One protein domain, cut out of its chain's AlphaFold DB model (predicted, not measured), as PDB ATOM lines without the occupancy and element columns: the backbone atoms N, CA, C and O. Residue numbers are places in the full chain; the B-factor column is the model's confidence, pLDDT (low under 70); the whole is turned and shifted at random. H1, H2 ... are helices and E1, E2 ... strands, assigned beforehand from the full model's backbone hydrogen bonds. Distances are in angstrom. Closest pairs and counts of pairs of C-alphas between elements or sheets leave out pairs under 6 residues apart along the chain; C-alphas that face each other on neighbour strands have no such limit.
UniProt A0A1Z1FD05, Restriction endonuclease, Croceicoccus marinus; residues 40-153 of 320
ATOM      1  N   VAL A  40      -4.781  -9.956  24.953       97.50
ATOM      2  CA  VAL A  40      -5.836  -9.922  25.963       97.50
ATOM      3  C   VAL A  40      -5.264  -9.736  27.359       97.50
ATOM      4  O   VAL A  40      -4.333 -10.420  27.760       97.50
ATOM      5  N   LEU A  41      -5.851  -8.838  28.138       98.06
ATOM      6  CA  LEU A  41      -5.498  -8.655  29.540       98.06
ATOM      7  C   LEU A  41      -6.496  -9.407  30.431       98.06
ATOM      8  O   LEU A  41      -7.710  -9.198  30.340       98.06
ATOM      9  N   ILE A  42      -5.979 -10.282  31.294       97.94
ATOM     10  CA  ILE A  42      -6.767 -11.216  32.103       97.94
ATOM     11  C   ILE A  42      -6.506 -10.949  33.590       97.94
ATOM     12  O   ILE A  42      -5.394 -11.197  34.053       97.94
ATOM     13  N   PRO A  43      -7.491 -10.487  34.379       97.75
ATOM     14  CA  PRO A  43      -7.331 -10.402  35.831       97.75
ATOM     15  C   PRO A  43      -7.054 -11.783  36.443       97.75
ATOM     16  O   PRO A  43      -7.720 -12.755  36.082       97.75
ATOM     17  N   LEU A  44      -6.126 -11.879  37.404       97.56
ATOM     18  CA  LEU A  44      -5.756 -13.151  38.047       97.56
ATOM     19  C   LEU A  44      -6.964 -13.918  38.609       97.56
ATOM     20  O   LEU A  44      -7.072 -15.130  38.427       97.56
ATOM     21  N   ALA A  45      -7.909 -13.212  39.236       96.62
ATOM     22  CA  ALA A  45      -9.138 -13.819  39.749       96.62
ATOM     23  C   ALA A  45      -9.957 -14.499  38.637       96.62
ATOM     24  O   ALA A  45     -10.446 -15.612  38.817       96.62
ATOM     25  N   VAL A  46     -10.044 -13.872  37.459       96.44
ATOM     26  CA  VAL A  46     -10.760 -14.419  36.297       96.44
ATOM     27  C   VAL A  46     -10.006 -15.612  35.705       96.44
ATOM     28  O   VAL A  46     -10.626 -16.621  35.378       96.44
ATOM     29  N   TRP A  47      -8.672 -15.536  35.618       96.25
ATOM     30  CA  TRP A  47      -7.827 -16.659  35.187       96.25
ATOM     31  C   TRP A  47      -8.056 -17.909  36.048       96.25
ATOM     32  O   TRP A  47      -8.252 -19.006  35.522       96.25
ATOM     33  N   ARG A  48      -8.085 -17.738  37.376       95.25
ATOM     34  CA  ARG A  48      -8.321 -18.829  38.331       95.25
ATOM     35  C   ARG A  48      -9.759 -19.356  38.265       95.25
ATOM     36  O   ARG A  48      -9.952 -20.571  38.244       95.25
ATOM     37  N   ALA A  49     -10.751 -18.468  38.177       94.81
ATOM     38  CA  ALA A  49     -12.168 -18.835  38.216       94.81
ATOM     39  C   ALA A  49     -12.683 -19.514  36.934       94.81
ATOM     40  O   ALA A  49     -13.575 -20.356  37.007       94.81
ATOM     41  N   HIS A  50     -12.134 -19.189  35.758       92.69
ATOM     42  CA  HIS A  50     -12.688 -19.649  34.481       92.69
ATOM     43  C   HIS A  50     -11.727 -20.578  33.733       92.69
ATOM     44  O   HIS A  50     -10.728 -20.156  33.154       92.69
ATOM     45  N   GLN A  51     -12.057 -21.871  33.676       90.69
ATOM     46  CA  GLN A  51     -11.292 -22.845  32.891       90.69
ATOM     47  C   GLN A  51     -11.314 -22.534  31.385       90.69
ATOM     48  O   GLN A  51     -10.286 -22.653  30.723       90.69
ATOM     49  N   THR A  52     -12.451 -22.072  30.854       90.31
ATOM     50  CA  THR A  52     -12.595 -21.708  29.433       90.31
ATOM     51  C   THR A  52     -11.633 -20.595  29.019       90.31
ATOM     52  O   THR A  52     -11.052 -20.653  27.940       90.31
ATOM     53  N   VAL A  53     -11.392 -19.623  29.903       94.12
ATOM     54  CA  VAL A  53     -10.428 -18.529  29.689       94.12
ATOM     55  C   VAL A  53      -9.000 -19.060  29.549       94.12
ATOM     56  O   VAL A  53      -8.239 -18.519  28.750       94.12
ATOM     57  N   ARG A  54      -8.642 -20.122  30.283       93.44
ATOM     58  CA  ARG A  54      -7.304 -20.740  30.258       93.44
ATOM     59  C   ARG A  54      -7.064 -21.641  29.048       93.44
ATOM     60  O   ARG A  54      -5.922 -21.836  28.654       93.44
ATOM     61  N   GLN A  55      -8.127 -22.211  28.490       91.31
ATOM     62  CA  GLN A  55      -8.055 -23.142  27.359       91.31
ATOM     63  C   GLN A  55      -8.148 -22.447  25.995       91.31
ATOM     64  O   GLN A  55      -7.873 -23.073  24.973       91.31
ATOM     65  N   LEU A  56      -8.545 -21.172  25.962       92.94
ATOM     66  CA  LEU A  56      -8.680 -20.432  24.716       92.94
ATOM     67  C   LEU A  56      -7.309 -20.112  24.106       92.94
ATOM     68  O   LEU A  56      -6.396 -19.649  24.790       92.94
ATOM     69  N   ASN A  57      -7.188 -20.304  22.793       93.88
ATOM     70  CA  ASN A  57      -6.008 -19.902  22.039       93.88
ATOM     71  C   ASN A  57      -6.146 -18.449  21.559       93.88
ATOM     72  O   ASN A  57      -6.782 -18.181  20.539       93.88
ATOM     73  N   TYR A  58      -5.566 -17.507  22.302       96.12
ATOM     74  CA  TYR A  58      -5.593 -16.088  21.947       96.12
ATOM     75  C   TYR A  58      -4.603 -15.783  20.816       96.12
ATOM     76  O   TYR A  58      -3.393 -15.850  21.022       96.12
ATOM     77  N   GLU A  59      -5.112 -15.377  19.649       96.50
ATOM     78  CA  GLU A  59      -4.309 -15.105  18.436       96.50
ATOM     79  C   GLU A  59      -3.079 -14.210  18.663       96.50
ATOM     80  O   GLU A  59      -2.023 -14.467  18.093       96.50
ATOM     81  N   ASN A  60      -3.202 -13.173  19.500       96.31
ATOM     82  CA  ASN A  60      -2.109 -12.245  19.825       96.31
ATOM     83  C   ASN A  60      -1.657 -12.349  21.292       96.31
ATOM     84  O   ASN A  60      -1.154 -11.383  21.877       96.31
ATOM     85  N   GLY A  61      -1.855 -13.525  21.890       96.81
ATOM     86  CA  GLY A  61      -1.469 -13.836  23.259       96.81
ATOM     87  C   GLY A  61      -2.300 -13.120  24.322       96.81
ATOM     88  O   GLY A  61      -3.322 -12.479  24.052       96.81
ATOM     89  N   TYR A  62      -1.844 -13.246  25.563       98.00
ATOM     90  CA  TYR A  62      -2.483 -12.655  26.729       98.00
ATOM     91  C   TYR A  62      -1.449 -12.219  27.772       98.00
ATOM     92  O   TYR A  62      -0.299 -12.658  27.750       98.00
ATOM     93  N   ILE A  63      -1.886 -11.374  28.703       98.62
ATOM     94  CA  ILE A  63      -1.134 -10.932  29.876       98.62
ATOM     95  C   ILE A  63      -2.034 -11.096  31.101       98.62
ATOM     96  O   ILE A  63      -3.125 -10.524  31.159       98.62
ATOM     97  N   ILE A  64      -1.572 -11.849  32.093       98.56
ATOM     98  CA  ILE A  64      -2.258 -11.989  33.378       98.56
ATOM     99  C   ILE A  64      -1.901 -10.793  34.268       98.56
ATOM    100  O   ILE A  64      -0.728 -10.499  34.495       98.56
ATOM    101  N   LEU A  65      -2.914 -10.098  34.778       98.56
ATOM    102  CA  LEU A  65      -2.759  -8.974  35.696       98.56
ATOM    103  C   LEU A  65      -2.814  -9.495  37.135       98.56
ATOM    104  O   LEU A  65      -3.864  -9.947  37.601       98.56
ATOM    105  N   VAL A  66      -1.670  -9.452  37.813       98.50
ATOM    106  CA  VAL A  66      -1.465  -9.960  39.173       98.50
ATOM    107  C   VAL A  66      -1.517  -8.789  40.160       98.50
ATOM    108  O   VAL A  66      -0.682  -7.887  40.064       98.50
ATOM    109  N   PRO A  67      -2.457  -8.764  41.117       97.88
ATOM    110  CA  PRO A  67      -2.448  -7.771  42.188       97.88
ATOM    111  C   PRO A  67      -1.156  -7.856  43.026       97.88
ATOM    112  O   PRO A  67      -0.679  -8.962  43.270       97.88
ATOM    113  N   PRO A  68      -0.603  -6.742  43.540       97.88
ATOM    114  CA  PRO A  68       0.633  -6.768  44.322       97.88
ATOM    115  C   PRO A  68       0.636  -7.746  45.516       97.88
ATOM    116  O   PRO A  68       1.610  -8.493  45.626       97.88
ATOM    117  N   PRO A  69      -0.423  -7.852  46.351       97.12
ATOM    118  CA  PRO A  69      -0.446  -8.835  47.442       97.12
ATOM    119  C   PRO A  69      -0.188 -10.278  46.975       97.12
ATOM    120  O   PRO A  69       0.581 -10.999  47.599       97.12
ATOM    121  N   GLU A  70      -0.746 -10.669  45.824       97.69
ATOM    122  CA  GLU A  70      -0.610 -12.018  45.245       97.69
ATOM    123  C   GLU A  70       0.818 -12.326  44.776       97.69
ATOM    124  O   GLU A  70       1.198 -13.488  44.642       97.69
ATOM    125  N   TYR A  71       1.624 -11.295  44.514       97.69
ATOM    126  CA  TYR A  71       3.016 -11.459  44.110       97.69
ATOM    127  C   TYR A  71       3.983 -11.417  45.301       97.69
ATOM    128  O   TYR A  71       4.920 -12.217  45.355       97.69
ATOM    129  N   PHE A  72       3.766 -10.496  46.246       96.56
ATOM    130  CA  PHE A  72       4.724 -10.203  47.318       96.56
ATOM    131  C   PHE A  72       4.466 -10.948  48.635       96.56
ATOM    132  O   PHE A  72       5.397 -11.098  49.425       96.56
ATOM    133  N   GLU A  73       3.244 -11.407  48.908       94.88
ATOM    134  CA  GLU A  73       2.901 -12.080  50.168       94.88
ATOM    135  C   GLU A  73       2.867 -13.610  50.018       94.88
ATOM    136  O   GLU A  73       2.725 -14.141  48.921       94.88
ATOM    137  N   GLY A  74       3.019 -14.346  51.129       83.81
ATOM    138  CA  GLY A  74       2.713 -15.786  51.192       83.81
ATOM    139  C   GLY A  74       3.514 -16.705  50.256       83.81
ATOM    140  O   GLY A  74       3.035 -17.778  49.908       83.81
ATOM    141  N   GLY A  75       4.713 -16.298  49.818       83.44
ATOM    142  CA  GLY A  75       5.487 -17.028  48.801       83.44
ATOM    143  C   GLY A  75       5.003 -16.794  47.361       83.44
ATOM    144  O   GLY A  75       5.380 -17.554  46.467       83.44
ATOM    145  N   GLY A  76       4.200 -15.746  47.141       90.44
ATOM    146  CA  GLY A  76       3.421 -15.425  45.941       90.44
ATOM    147  C   GLY A  76       4.069 -15.790  44.611       90.44
ATOM    148  O   GLY A  76       3.519 -16.598  43.868       90.44
ATOM    149  N   ALA A  77       5.277 -15.298  44.318       90.25
ATOM    150  CA  ALA A  77       5.970 -15.609  43.062       90.25
ATOM    151  C   ALA A  77       6.165 -17.120  42.799       90.25
ATOM    152  O   ALA A  77       6.050 -17.568  41.656       90.25
ATOM    153  N   ALA A  78       6.439 -17.921  43.834       94.19
ATOM    154  CA  ALA A  78       6.590 -19.370  43.702       94.19
ATOM    155  C   ALA A  78       5.239 -20.066  43.473       94.19
ATOM    156  O   ALA A  78       5.153 -20.965  42.634       94.19
ATOM    157  N   VAL A  79       4.186 -19.616  44.164       95.38
ATOM    158  CA  VAL A  79       2.813 -20.122  43.996       95.38
ATOM    159  C   VAL A  79       2.304 -19.825  42.585       95.38
ATOM    160  O   VAL A  79       1.882 -20.734  41.875       95.38
ATOM    161  N   LEU A  80       2.449 -18.579  42.129       96.81
ATOM    162  CA  LEU A  80       2.106 -18.163  40.770       96.81
ATOM    163  C   LEU A  80       2.845 -19.014  39.732       96.81
ATOM    164  O   LEU A  80       2.231 -19.523  38.796       96.81
ATOM    165  N   LYS A  81       4.149 -19.248  39.925       96.06
ATOM    166  CA  LYS A  81       4.937 -20.083  39.012       96.06
ATOM    167  C   LYS A  81       4.420 -21.523  38.950       96.06
ATOM    168  O   LYS A  81       4.397 -22.091  37.858       96.06
ATOM    169  N   ALA A  82       3.987 -22.096  40.074       95.25
ATOM    170  CA  ALA A  82       3.371 -23.425  40.113       95.25
ATOM    171  C   ALA A  82       2.024 -23.475  39.364       95.25
ATOM    172  O   ALA A  82       1.679 -24.505  38.792       95.25
ATOM    173  N   GLU A  83       1.306 -22.350  39.284       94.25
ATOM    174  CA  GLU A  83       0.096 -22.179  38.463       94.25
ATOM    175  C   GLU A  83       0.392 -21.881  36.976       94.25
ATOM    176  O   GLU A  83      -0.528 -21.649  36.189       94.25
ATOM    177  N   GLY A  84       1.667 -21.864  36.564       95.75
ATOM    178  CA  GLY A  84       2.077 -21.492  35.205       95.75
ATOM    179  C   GLY A  84       2.068 -19.980  34.940       95.75
ATOM    180  O   GLY A  84       2.119 -19.549  33.786       95.75
ATOM    181  N   ILE A  85       2.011 -19.165  35.993       97.88
ATOM    182  CA  ILE A  85       1.969 -17.704  35.937       97.88
ATOM    183  C   ILE A  85       3.361 -17.166  36.266       97.88
ATOM    184  O   ILE A  85       3.867 -17.308  37.377       97.88
ATOM    185  N   GLN A  86       4.006 -16.541  35.286       97.50
ATOM    186  CA  GLN A  86       5.371 -16.040  35.394       97.50
ATOM    187  C   GLN A  86       5.406 -14.545  35.081       97.50
ATOM    188  O   GLN A  86       5.244 -14.113  33.935       97.50
ATOM    189  N   VAL A  87       5.633 -13.746  36.123       98.00
ATOM    190  CA  VAL A  87       5.764 -12.293  36.004       98.00
ATOM    191  C   VAL A  87       6.960 -11.938  35.116       98.00
ATOM    192  O   VAL A  87       8.053 -12.478  35.275       98.00
ATOM    193  N   GLY A  88       6.734 -11.049  34.150       97.56
ATOM    194  CA  GLY A  88       7.685 -10.693  33.096       97.56
ATOM    195  C   GLY A  88       7.638 -11.585  31.854       97.56
ATOM    196  O   GLY A  88       8.194 -11.205  30.824       97.56
ATOM    197  N   GLN A  89       6.938 -12.724  31.919       97.62
ATOM    198  CA  GLN A  89       6.744 -13.632  30.786       97.62
ATOM    199  C   GLN A  89       5.318 -13.579  30.249       97.62
ATOM    200  O   GLN A  89       5.098 -13.070  29.160       97.62
ATOM    201  N   ASN A  90       4.342 -14.067  31.012       97.50
ATOM    202  CA  ASN A  90       2.919 -14.056  30.653       97.50
ATOM    203  C   ASN A  90       2.068 -13.279  31.669       97.50
ATOM    204  O   ASN A  90       0.841 -13.279  31.572       97.50
ATOM    205  N   ALA A  91       2.702 -12.621  32.642       98.56
ATOM    206  CA  ALA A  91       2.030 -11.867  33.689       98.56
ATOM    207  C   ALA A  91       2.761 -10.566  34.043       98.56
ATOM    208  O   ALA A  91       3.974 -10.450  33.864       98.56
ATOM    209  N   LEU A  92       2.021  -9.604  34.592       98.62
ATOM    210  CA  LEU A  92       2.539  -8.359  35.160       98.62
ATOM    211  C   LEU A  92       1.938  -8.133  36.542       98.62
ATOM    212  O   LEU A  92       0.749  -8.376  36.746       98.62
ATOM    213  N   VAL A  93       2.733  -7.584  37.458       98.44
ATOM    214  CA  VAL A  93       2.207  -7.004  38.694       98.44
ATOM    215  C   VAL A  93       1.484  -5.703  38.340       98.44
ATOM    216  O   VAL A  93       2.096  -4.775  37.802       98.44
ATOM    217  N   PHE A  94       0.181  -5.635  38.603       98.25
ATOM    218  CA  PHE A  94      -0.664  -4.507  38.223       98.25
ATOM    219  C   PHE A  94      -1.075  -3.671  39.435       98.25
ATOM    220  O   PHE A  94      -1.860  -4.095  40.278       98.25
ATOM    221  N   TYR A  95      -0.548  -2.452  39.511       97.50
ATOM    222  CA  TYR A  95      -0.829  -1.517  40.593       97.50
ATOM    223  C   TYR A  95      -1.999  -0.597  40.245       97.50
ATOM    224  O   TYR A  95      -1.873   0.291  39.398       97.50
ATOM    225  N   GLU A  96      -3.106  -0.775  40.959       94.62
ATOM    226  CA  GLU A  96      -4.306   0.071  40.854       94.62
ATOM    227  C   GLU A  96      -4.539   0.917  42.117       94.62
ATOM    228  O   GLU A  96      -5.144   1.986  42.058       94.62
ATOM    229  N   LEU A  97      -4.019   0.475  43.269       93.75
ATOM    230  CA  LEU A  97      -4.225   1.126  44.563       93.75
ATOM    231  C   LEU A  97      -2.960   1.828  45.060       93.75
ATOM    232  O   LEU A  97      -1.876   1.239  45.093       93.75
ATOM    233  N   ARG A  98      -3.130   3.055  45.570       92.31
ATOM    234  CA  ARG A  98      -2.070   3.831  46.238       92.31
ATOM    235  C   ARG A  98      -1.422   3.058  47.388       92.31
ATOM    236  O   ARG A  98      -0.203   3.047  47.506       92.31
ATOM    237  N   ALA A  99      -2.230   2.381  48.204       93.94
ATOM    238  CA  ALA A  99      -1.740   1.598  49.338       93.94
ATOM    239  C   ALA A  99      -0.776   0.480  48.901       93.94
ATOM    240  O   ALA A  99       0.253   0.273  49.539       93.94
ATOM    241  N   HIS A 100      -1.066  -0.195  47.784       95.50
ATOM    242  CA  HIS A 100      -0.181  -1.228  47.249       95.50
ATOM    243  C   HIS A 100       1.118  -0.642  46.695       95.50
ATOM    244  O   HIS A 100       2.179  -1.218  46.909       95.50
ATOM    245  N   TRP A 101       1.040   0.505  46.015       95.00
ATOM    246  CA  TRP A 101       2.222   1.209  45.515       95.00
ATOM    247  C   TRP A 101       3.168   1.617  46.641       95.00
ATOM    248  O   TRP A 101       4.369   1.403  46.543       95.00
ATOM    249  N   ASN A 102       2.622   2.164  47.728       93.75
ATOM    250  CA  ASN A 102       3.423   2.609  48.864       93.75
ATOM    251  C   ASN A 102       4.026   1.434  49.647       93.75
ATOM    252  O   ASN A 102       5.129   1.555  50.166       93.75
ATOM    253  N   ARG A 103       3.308   0.308  49.753       96.19
ATOM    254  CA  ARG A 103       3.766  -0.868  50.509       96.19
ATOM    255  C   ARG A 103       4.787  -1.715  49.749       96.19
ATOM    256  O   ARG A 103       5.693  -2.258  50.370       96.19
ATOM    257  N   TRP A 104       4.621  -1.844  48.435       96.31
ATOM    258  CA  TRP A 104       5.459  -2.677  47.572       96.31
ATOM    259  C   TRP A 104       5.908  -1.888  46.352       96.31
ATOM    260  O   TRP A 104       5.550  -2.219  45.221       96.31
ATOM    261  N   SER A 105       6.642  -0.802  46.573       95.12
ATOM    262  CA  SER A 105       7.094   0.063  45.486       95.12
ATOM    263  C   SER A 105       7.933  -0.734  44.478       95.12
ATOM    264  O   SER A 105       8.887  -1.404  44.878       95.12
ATOM    265  N   PRO A 106       7.640  -0.665  43.165       95.38
ATOM    266  CA  PRO A 106       8.413  -1.384  42.151       95.38
ATOM    267  C   PRO A 106       9.923  -1.114  42.209       95.38
ATOM    268  O   PRO A 106      10.714  -2.017  41.937       95.38
ATOM    269  N   ALA A 107      10.320   0.110  42.582       93.56
ATOM    270  CA  ALA A 107      11.721   0.520  42.670       93.56
ATOM    271  C   ALA A 107      12.488  -0.248  43.758       93.56
ATOM    272  O   ALA A 107      13.603  -0.704  43.507       93.56
ATOM    273  N   ASP A 108      11.860  -0.472  44.915       94.81
ATOM    274  CA  ASP A 108      12.462  -1.174  46.059       94.81
ATOM    275  C   ASP A 108      12.712  -2.659  45.754       94.81
ATOM    276  O   ASP A 108      13.523  -3.321  46.399       94.81
ATOM    277  N   HIS A 109      12.030  -3.179  44.730       93.94
ATOM    278  CA  HIS A 109      12.105  -4.565  44.283       93.94
ATOM    279  C   HIS A 109      12.803  -4.733  42.923       93.94
ATOM    280  O   HIS A 109      12.790  -5.831  42.366       93.94
ATOM    281  N   GLY A 110      13.396  -3.669  42.368       95.25
ATOM    282  CA  GLY A 110      14.107  -3.715  41.084       95.25
ATOM    283  C   GLY A 110      13.226  -4.085  39.884       95.25
ATOM    284  O   GLY A 110      13.737  -4.580  38.879       95.25
ATOM    285  N   LEU A 111      11.908  -3.882  39.976       97.19
ATOM    286  CA  LEU A 111      10.981  -4.185  38.888       97.19
ATOM    287  C   LEU A 111      11.042  -3.091  37.819       97.19
ATOM    288  O   LEU A 111      11.066  -1.897  38.126       97.19
ATOM    289  N   THR A 112      10.996  -3.488  36.549       97.56
ATOM    290  CA  THR A 112      11.013  -2.560  35.412       97.56
ATOM    291  C   THR A 112       9.700  -2.588  34.638       97.56
ATOM    292  O   THR A 112       8.926  -3.549  34.693       97.56
ATOM    293  N   ALA A 113       9.416  -1.496  33.928       96.88
ATOM    294  CA  ALA A 113       8.243  -1.409  33.073       96.88
ATOM    295  C   ALA A 113       8.443  -2.249  31.792       96.88
ATOM    296  O   ALA A 113       9.551  -2.278  31.254       96.88
ATOM    297  N   PRO A 114       7.391  -2.906  31.278       96.62
ATOM    298  CA  PRO A 114       7.468  -3.744  30.087       96.62
ATOM    299  C   PRO A 114       7.675  -2.932  28.808       96.62
ATOM    300  O   PRO A 114       7.256  -1.774  28.700       96.62
ATOM    301  N   ASN A 115       8.274  -3.587  27.814       95.25
ATOM    302  CA  ASN A 115       8.520  -3.045  26.475       95.25
ATOM    303  C   ASN A 115       7.824  -3.849  25.355       95.25
ATOM    304  O   ASN A 115       7.860  -3.433  24.197       95.25
ATOM    305  N   SER A 116       7.148  -4.950  25.699       96.06
ATOM    306  CA  SER A 116       6.417  -5.820  24.775       96.06
ATOM    307  C   SER A 116       5.007  -6.131  25.291       96.06
ATOM    308  O   SER A 116       4.743  -6.092  26.493       96.06
ATOM    309  N   ARG A 117       4.076  -6.429  24.377       95.81
ATOM    310  CA  ARG A 117       2.730  -6.959  24.697       95.81
ATOM    311  C   ARG A 117       2.664  -8.484  24.587       95.81
ATOM    312  O   ARG A 117       1.709  -9.094  25.046       95.81
ATOM    313  N   THR A 118       3.672  -9.096  23.983       94.69
ATOM    314  CA  THR A 118       3.783 -10.543  23.814       94.69
ATOM    315  C   THR A 118       4.919 -11.068  24.673       94.69
ATOM    316  O   THR A 118       5.923 -10.383  24.854       94.69
ATOM    317  N   ALA A 119       4.757 -12.274  25.210       93.69
ATOM    318  CA  ALA A 119       5.789 -12.936  25.995       93.69
ATOM    319  C   ALA A 119       7.087 -13.111  25.172       93.69
ATOM    320  O   ALA A 119       6.995 -13.554  24.023       93.69
ATOM    321  N   PRO A 120       8.282 -12.828  25.726       96.88
ATOM    322  CA  PRO A 120       8.549 -12.175  27.015       96.88
ATOM    323  C   PRO A 120       8.165 -10.684  27.018       96.88
ATOM    324  O   PRO A 120       8.455  -9.958  26.071       96.88
ATOM    325  N   LEU A 121       7.584 -10.189  28.118       97.69
ATOM    326  CA  LEU A 121       7.066  -8.809  28.202       97.69
ATOM    327  C   LEU A 121       8.164  -7.744  28.373       97.69
ATOM    328  O   LEU A 121       7.916  -6.553  28.170       97.69
ATOM    329  N   GLY A 122       9.368  -8.166  28.772       95.88
ATOM    330  CA  GLY A 122      10.534  -7.293  28.944       95.88
ATOM    331  C   GLY A 122      10.493  -6.389  30.182       95.88
ATOM    332  O   GLY A 122      11.311  -5.482  30.296       95.88
ATOM    333  N   GLY A 123       9.558  -6.631  31.103       97.06
ATOM    334  CA  GLY A 123       9.416  -5.945  32.388       97.06
ATOM    335  C   GLY A 123       8.314  -6.593  33.224       97.06
ATOM    336  O   GLY A 123       7.555  -7.410  32.712       97.06
ATOM    337  N   GLN A 124       8.246  -6.274  34.513       98.12
ATOM    338  CA  GLN A 124       7.471  -7.029  35.504       98.12
ATOM    339  C   GLN A 124       6.226  -6.306  36.013       98.12
ATOM    340  O   GLN A 124       5.368  -6.958  36.606       98.12
ATOM    341  N   TYR A 125       6.107  -4.990  35.820       98.25
ATOM    342  CA  TYR A 125       5.013  -4.235  36.428       98.25
ATOM    343  C   TYR A 125       4.397  -3.167  35.529       98.25
ATOM    344  O   TYR A 125       5.015  -2.635  34.609       98.25
ATOM    345  N   VAL A 126       3.160  -2.812  35.853       97.69
ATOM    346  CA  VAL A 126       2.407  -1.717  35.243       97.69
ATOM    347  C   VAL A 126       1.553  -1.049  36.319       97.69
ATOM    348  O   VAL A 126       1.128  -1.704  37.269       97.69
ATOM    349  N   ALA A 127       1.313   0.257  36.205       96.62
ATOM    350  CA  ALA A 127       0.532   1.004  37.192       96.62
ATOM    351  C   ALA A 127      -0.448   1.976  36.536       96.62
ATOM    352  O   ALA A 127      -0.089   2.666  35.573       96.62
ATOM    353  N   ARG A 128      -1.670   2.030  37.070       94.69
ATOM    354  CA  ARG A 128      -2.722   3.003  36.746       94.69
ATOM    355  C   ARG A 128      -3.407   3.410  38.048       94.69
ATOM    356  O   ARG A 128      -4.381   2.792  38.459       94.69
ATOM    357  N   ILE A 129      -2.858   4.418  38.717       92.44
ATOM    358  CA  ILE A 129      -3.346   4.893  40.016       92.44
ATOM    359  C   ILE A 129      -3.816   6.334  39.857       92.44
ATOM    360  O   ILE A 129      -3.030   7.219  39.497       92.44
ATOM    361  N   ALA A 130      -5.099   6.562  40.130       85.31
ATOM    362  CA  ALA A 130      -5.713   7.882  40.074       85.31
ATOM    363  C   ALA A 130      -5.124   8.849  41.122       85.31
ATOM    364  O   ALA A 130      -4.517   8.439  42.119       85.31
ATOM    365  N   ASN A 131      -5.330  10.151  40.903       80.38
ATOM    366  CA  ASN A 131      -5.122  11.150  41.952       80.38
ATOM    367  C   ASN A 131      -6.123  10.920  43.080       80.38
ATOM    368  O   ASN A 131      -7.286  10.607  42.824       80.38
ATOM    369  N   THR A 132      -5.687  11.139  44.314       73.81
ATOM    370  CA  THR A 132      -6.607  11.331  45.436       73.81
ATOM    371  C   THR A 132      -6.792  12.831  45.685       73.81
ATOM    372  O   THR A 132      -6.115  13.663  45.083       73.81
ATOM    373  N   THR A 133      -7.731  13.198  46.557       69.81
ATOM    374  CA  THR A 133      -7.952  14.594  46.971       69.81
ATOM    375  C   THR A 133      -6.904  15.100  47.972       69.81
ATOM    376  O   THR A 133      -6.992  16.245  48.409       69.81
ATOM    377  N   ALA A 134      -5.936  14.269  48.373       70.38
ATOM    378  CA  ALA A 134      -4.882  14.662  49.300       70.38
ATOM    379  C   ALA A 134      -3.844  15.564  48.612       70.38
ATOM    380  O   ALA A 134      -3.426  15.321  47.479       70.38
ATOM    381  N   ALA A 135      -3.404  16.612  49.311       57.91
ATOM    382  CA  ALA A 135      -2.389  17.525  48.798       57.91
ATOM    383  C   ALA A 135      -1.056  16.785  48.570       57.91
ATOM    384  O   ALA A 135      -0.517  16.178  49.491       57.91
ATOM    385  N   GLY A 136      -0.526  16.858  47.345       65.12
ATOM    386  CA  GLY A 136       0.760  16.257  46.967       65.12
ATOM    387  C   GLY A 136       0.669  14.891  46.276       65.12
ATOM    388  O   GLY A 136       1.669  14.443  45.716       65.12
ATOM    389  N   ASP A 137      -0.509  14.263  46.232       73.25
ATOM    390  CA  ASP A 137      -0.698  13.004  45.509       73.25
ATOM    391  C   ASP A 137      -0.703  13.244  43.994       73.25
ATOM    392  O   ASP A 137      -1.574  13.920  43.442       73.25
ATOM    393  N   GLN A 138       0.278  12.656  43.308       80.12
ATOM    394  CA  GLN A 138       0.363  12.674  41.852       80.12
ATOM    395  C   GLN A 138      -0.088  11.350  41.243       80.12
ATOM    396  O   GLN A 138       0.083  10.265  41.812       80.12
ATOM    397  N   ARG A 139      -0.636  11.448  40.036       87.81
ATOM    398  CA  ARG A 139      -1.138  10.327  39.249       87.81
ATOM    399  C   ARG A 139       0.033   9.441  38.875       87.81
ATOM    400  O   ARG A 139       1.041   9.938  38.381       87.81
ATOM    401  N   ILE A 140      -0.120   8.132  39.057       91.44
ATOM    402  CA  ILE A 140       0.927   7.173  38.699       91.44
ATOM    403  C   ILE A 140       0.472   6.355  37.504       91.44
ATOM    404  O   ILE A 140      -0.363   5.457  37.615       91.44
ATOM    405  N   ASN A 141       1.083   6.659  36.361       93.69
ATOM    406  CA  ASN A 141       0.893   5.950  35.107       93.69
ATOM    407  C   ASN A 141       2.246   5.428  34.617       93.69
ATOM    408  O   ASN A 141       3.009   6.162  33.994       93.69
ATOM    409  N   HIS A 142       2.552   4.166  34.916       94.56
ATOM    410  CA  HIS A 142       3.814   3.517  34.537       94.56
ATOM    411  C   HIS A 142       3.539   2.302  33.647       94.56
ATOM    412  O   HIS A 142       2.559   1.589  33.864       94.56
ATOM    413  N   GLY A 143       4.401   2.067  32.654       94.56
ATOM    414  CA  GLY A 143       4.255   0.991  31.666       94.56
ATOM    415  C   GLY A 143       3.180   1.278  30.610       94.56
ATOM    416  O   GLY A 143       2.083   1.753  30.918       94.56
ATOM    417  N   TYR A 144       3.490   0.982  29.345       94.56
ATOM    418  CA  TYR A 144       2.592   1.196  28.200       94.56
ATOM    419  C   TYR A 144       2.033   2.630  28.089       94.56
ATOM    420  O   TYR A 144       0.827   2.826  27.922       94.56
ATOM    421  N   THR A 145       2.889   3.643  28.244       91.75
ATOM    422  CA  THR A 145       2.506   5.070  28.211       91.75
ATOM    423  C   THR A 145       3.077   5.843  27.019       91.75
ATOM    424  O   THR A 145       2.628   6.954  26.752       91.75
ATOM    425  N   THR A 146       4.025   5.274  26.269       88.31
ATOM    426  CA  THR A 146       4.645   5.930  25.105       88.31
ATOM    427  C   THR A 146       3.787   5.783  23.847       88.31
ATOM    428  O   THR A 146       3.061   4.804  23.694       88.31
ATOM    429  N   THR A 147       3.883   6.727  22.904       82.12
ATOM    430  CA  THR A 147       3.021   6.813  21.706       82.12
ATOM    431  C   THR A 147       2.935   5.513  20.885       82.12
ATOM    432  O   THR A 147       1.868   5.206  20.362       82.12
ATOM    433  N   GLY A 148       4.002   4.705  20.815       82.94
ATOM    434  CA  GLY A 148       4.005   3.406  20.114       82.94
ATOM    435  C   GLY A 148       3.617   2.192  20.974       82.94
ATOM    436  O   GLY A 148       3.254   1.137  20.451       82.94
ATOM    437  N   LEU A 149       3.650   2.331  22.300       88.50
ATOM    438  CA  LEU A 149       3.403   1.249  23.256       88.50
ATOM    439  C   LEU A 149       2.215   1.563  24.179       88.50
ATOM    440  O   LEU A 149       2.041   0.920  25.203       88.50
ATOM    441  N   LYS A 150       1.362   2.528  23.825       92.25
ATOM    442  CA  LYS A 150       0.241   2.942  24.671       92.25
ATOM    443  C   LYS A 150      -0.796   1.827  24.834       92.25
ATOM    444  O   LYS A 150      -1.258   1.266  23.839       92.25
ATOM    445  N   GLY A 151      -1.147   1.525  26.082       94.44
ATOM    446  CA  GLY A 151      -2.046   0.428  26.455       94.44
ATOM    447  C   GLY A 151      -1.419  -0.962  26.268       94.44
ATOM    448  O   GLY A 151      -0.728  -1.219  25.281       94.44
ATOM    449  N   ALA A 152      -1.664  -1.867  27.212       95.88
ATOM    450  CA  ALA A 152      -1.064  -3.202  27.250       95.88
ATOM    451  C   ALA A 152      -1.836  -4.242  26.423       95.88
ATOM    452  O   ALA A 152      -1.243  -5.194  25.929       95.88
ATOM    453  N   GLY A 153      -3.145  -4.054  26.253       96.62
ATOM    454  CA  GLY A 153      -4.007  -4.995  25.543       96.62
ATOM    455  C   GLY A 153      -5.480  -4.600  25.608       96.62
ATOM    456  O   GLY A 153      -5.814  -3.467  25.958       96.62
TER     457      GLY A 153
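What this domain is: This is residues 40 to 153 of the 320 residues of the protein "Restriction endonuclease" of Croceicoccus marinus (UniProt A0A1Z1FD05). The core is one strongly twisted five-stranded sheet, its strands side by side in chain order, with short helices H1, H3 and H5 set just past the ends of E1, E2 and E3. H2 lies at one far end of the long axis, and the loop of the hairpin E4 and E5 reaches the other. The printed part has 114 residues, with six named helices and five named strands in the order E1 H1 H2 E2 H3 H4 E3 H5 H6 E4 E5; the sheet runs E1 E2 E3 E4 E5 and is mixed, with E1 to E4 parallel and E5 antiparallel to E4. The class is mixed, helices and strands, although under half of the residues, 55 of 114, are in named elements. The whole is compact, with a radius of gyration of the C-alphas of 14.3 A and spans of 46 by 36 by 25 A.

How they stand to each other: Start at the sheet, with E3, residues 91 to 95, whose centre is nearest to the mean of the C-alphas. Beside it, E2, residues 62 to 66, is parallel at 45 degrees, and you find N 92 and O 64 at 2.9 A. E1, residues 40 to 43, is an edge strand parallel to E2 at 23 degrees, with N 63 and O 40 at 2.8 A. Beside E3, E4, residues 125 to 129, is parallel at 29 degrees, with N 126 and O 93 at 3.0 A. The pairing is staggered: E3 pairs with E2 over residues 91 to 93 and with E4 over 93 to 95. The other edge strand, E5, residues 140 to 142, forms an antiparallel hairpin with E4 at 153 degrees; look for N 129 and O 140 at 2.9 A. Now look outward to H1, residues 44 to 49, which is on the sheet at a height of 6.6 A, only just placed with a local plane fitted to 6 C-alphas, and over none of the strands. The closest C-alphas of H1 and E2 are those of Leu 44 and Val 66, 5.5 A apart. H2, residues 51 to 55, is not on the sheet; it only just touches H1, only at the corner, with 3 pairs of C-alphas within 8 A, the closest being Trp 47 and Val 53 at 6.4 A. H3, residues 68 to 72, only grazes the sheet. H4, residues 76 to 82, is not on the sheet and touches H3 only at the corner, with the C-alphas of Tyr 71 and Ala 77 closest at 5.2 A. H5, residues 98 to 103, only grazes the sheet with residues 98 to 101, and is close to but not clearly touching H3. H6, residues 106 to 109, only just on the sheet with 5 pairs of C-alphas within 10 A, grazes it with residue 106, and meets H5 only through their link. Three strand-helix-strand units, parallel neighbour strands with helices between, have right-handed crossovers: E1, H1 H2, E2; E2, H3 H4, E3; and E3, H5 H6, E4. Every O i to N i+4 pair is within hydrogen-bond range in H1, H2, H3, H4 and H5; H6 is too short for one.

Where its parts are: Find C-alpha 40 at (-5.836, -9.922, 25.963), where E1 begins; it runs 10.0 A. E2 and E3 each measure 12.8 A, E4 12.9 A and E5 6.2 A. E3 begins at C-alpha 91, (2.030, -11.867, 33.689). The longest helix, H4, is 9.9 A, and H1 and H5 are 8.6 A each. E5 ends at C-alpha 142, (3.814, 3.517, 34.537).

The domain as a whole: The C-alphas of Gln 55 and Ala 135 are the two farthest apart, at 46.3 A, while those of Val 40 and Gly 153 are 5.3 A apart. The printed part has no cut. The link from H6 to E4, residues 110 to 124, is long. Mean pLDDT of the printed part is 93.3, and residues 133 and 135 to 136 are under 70.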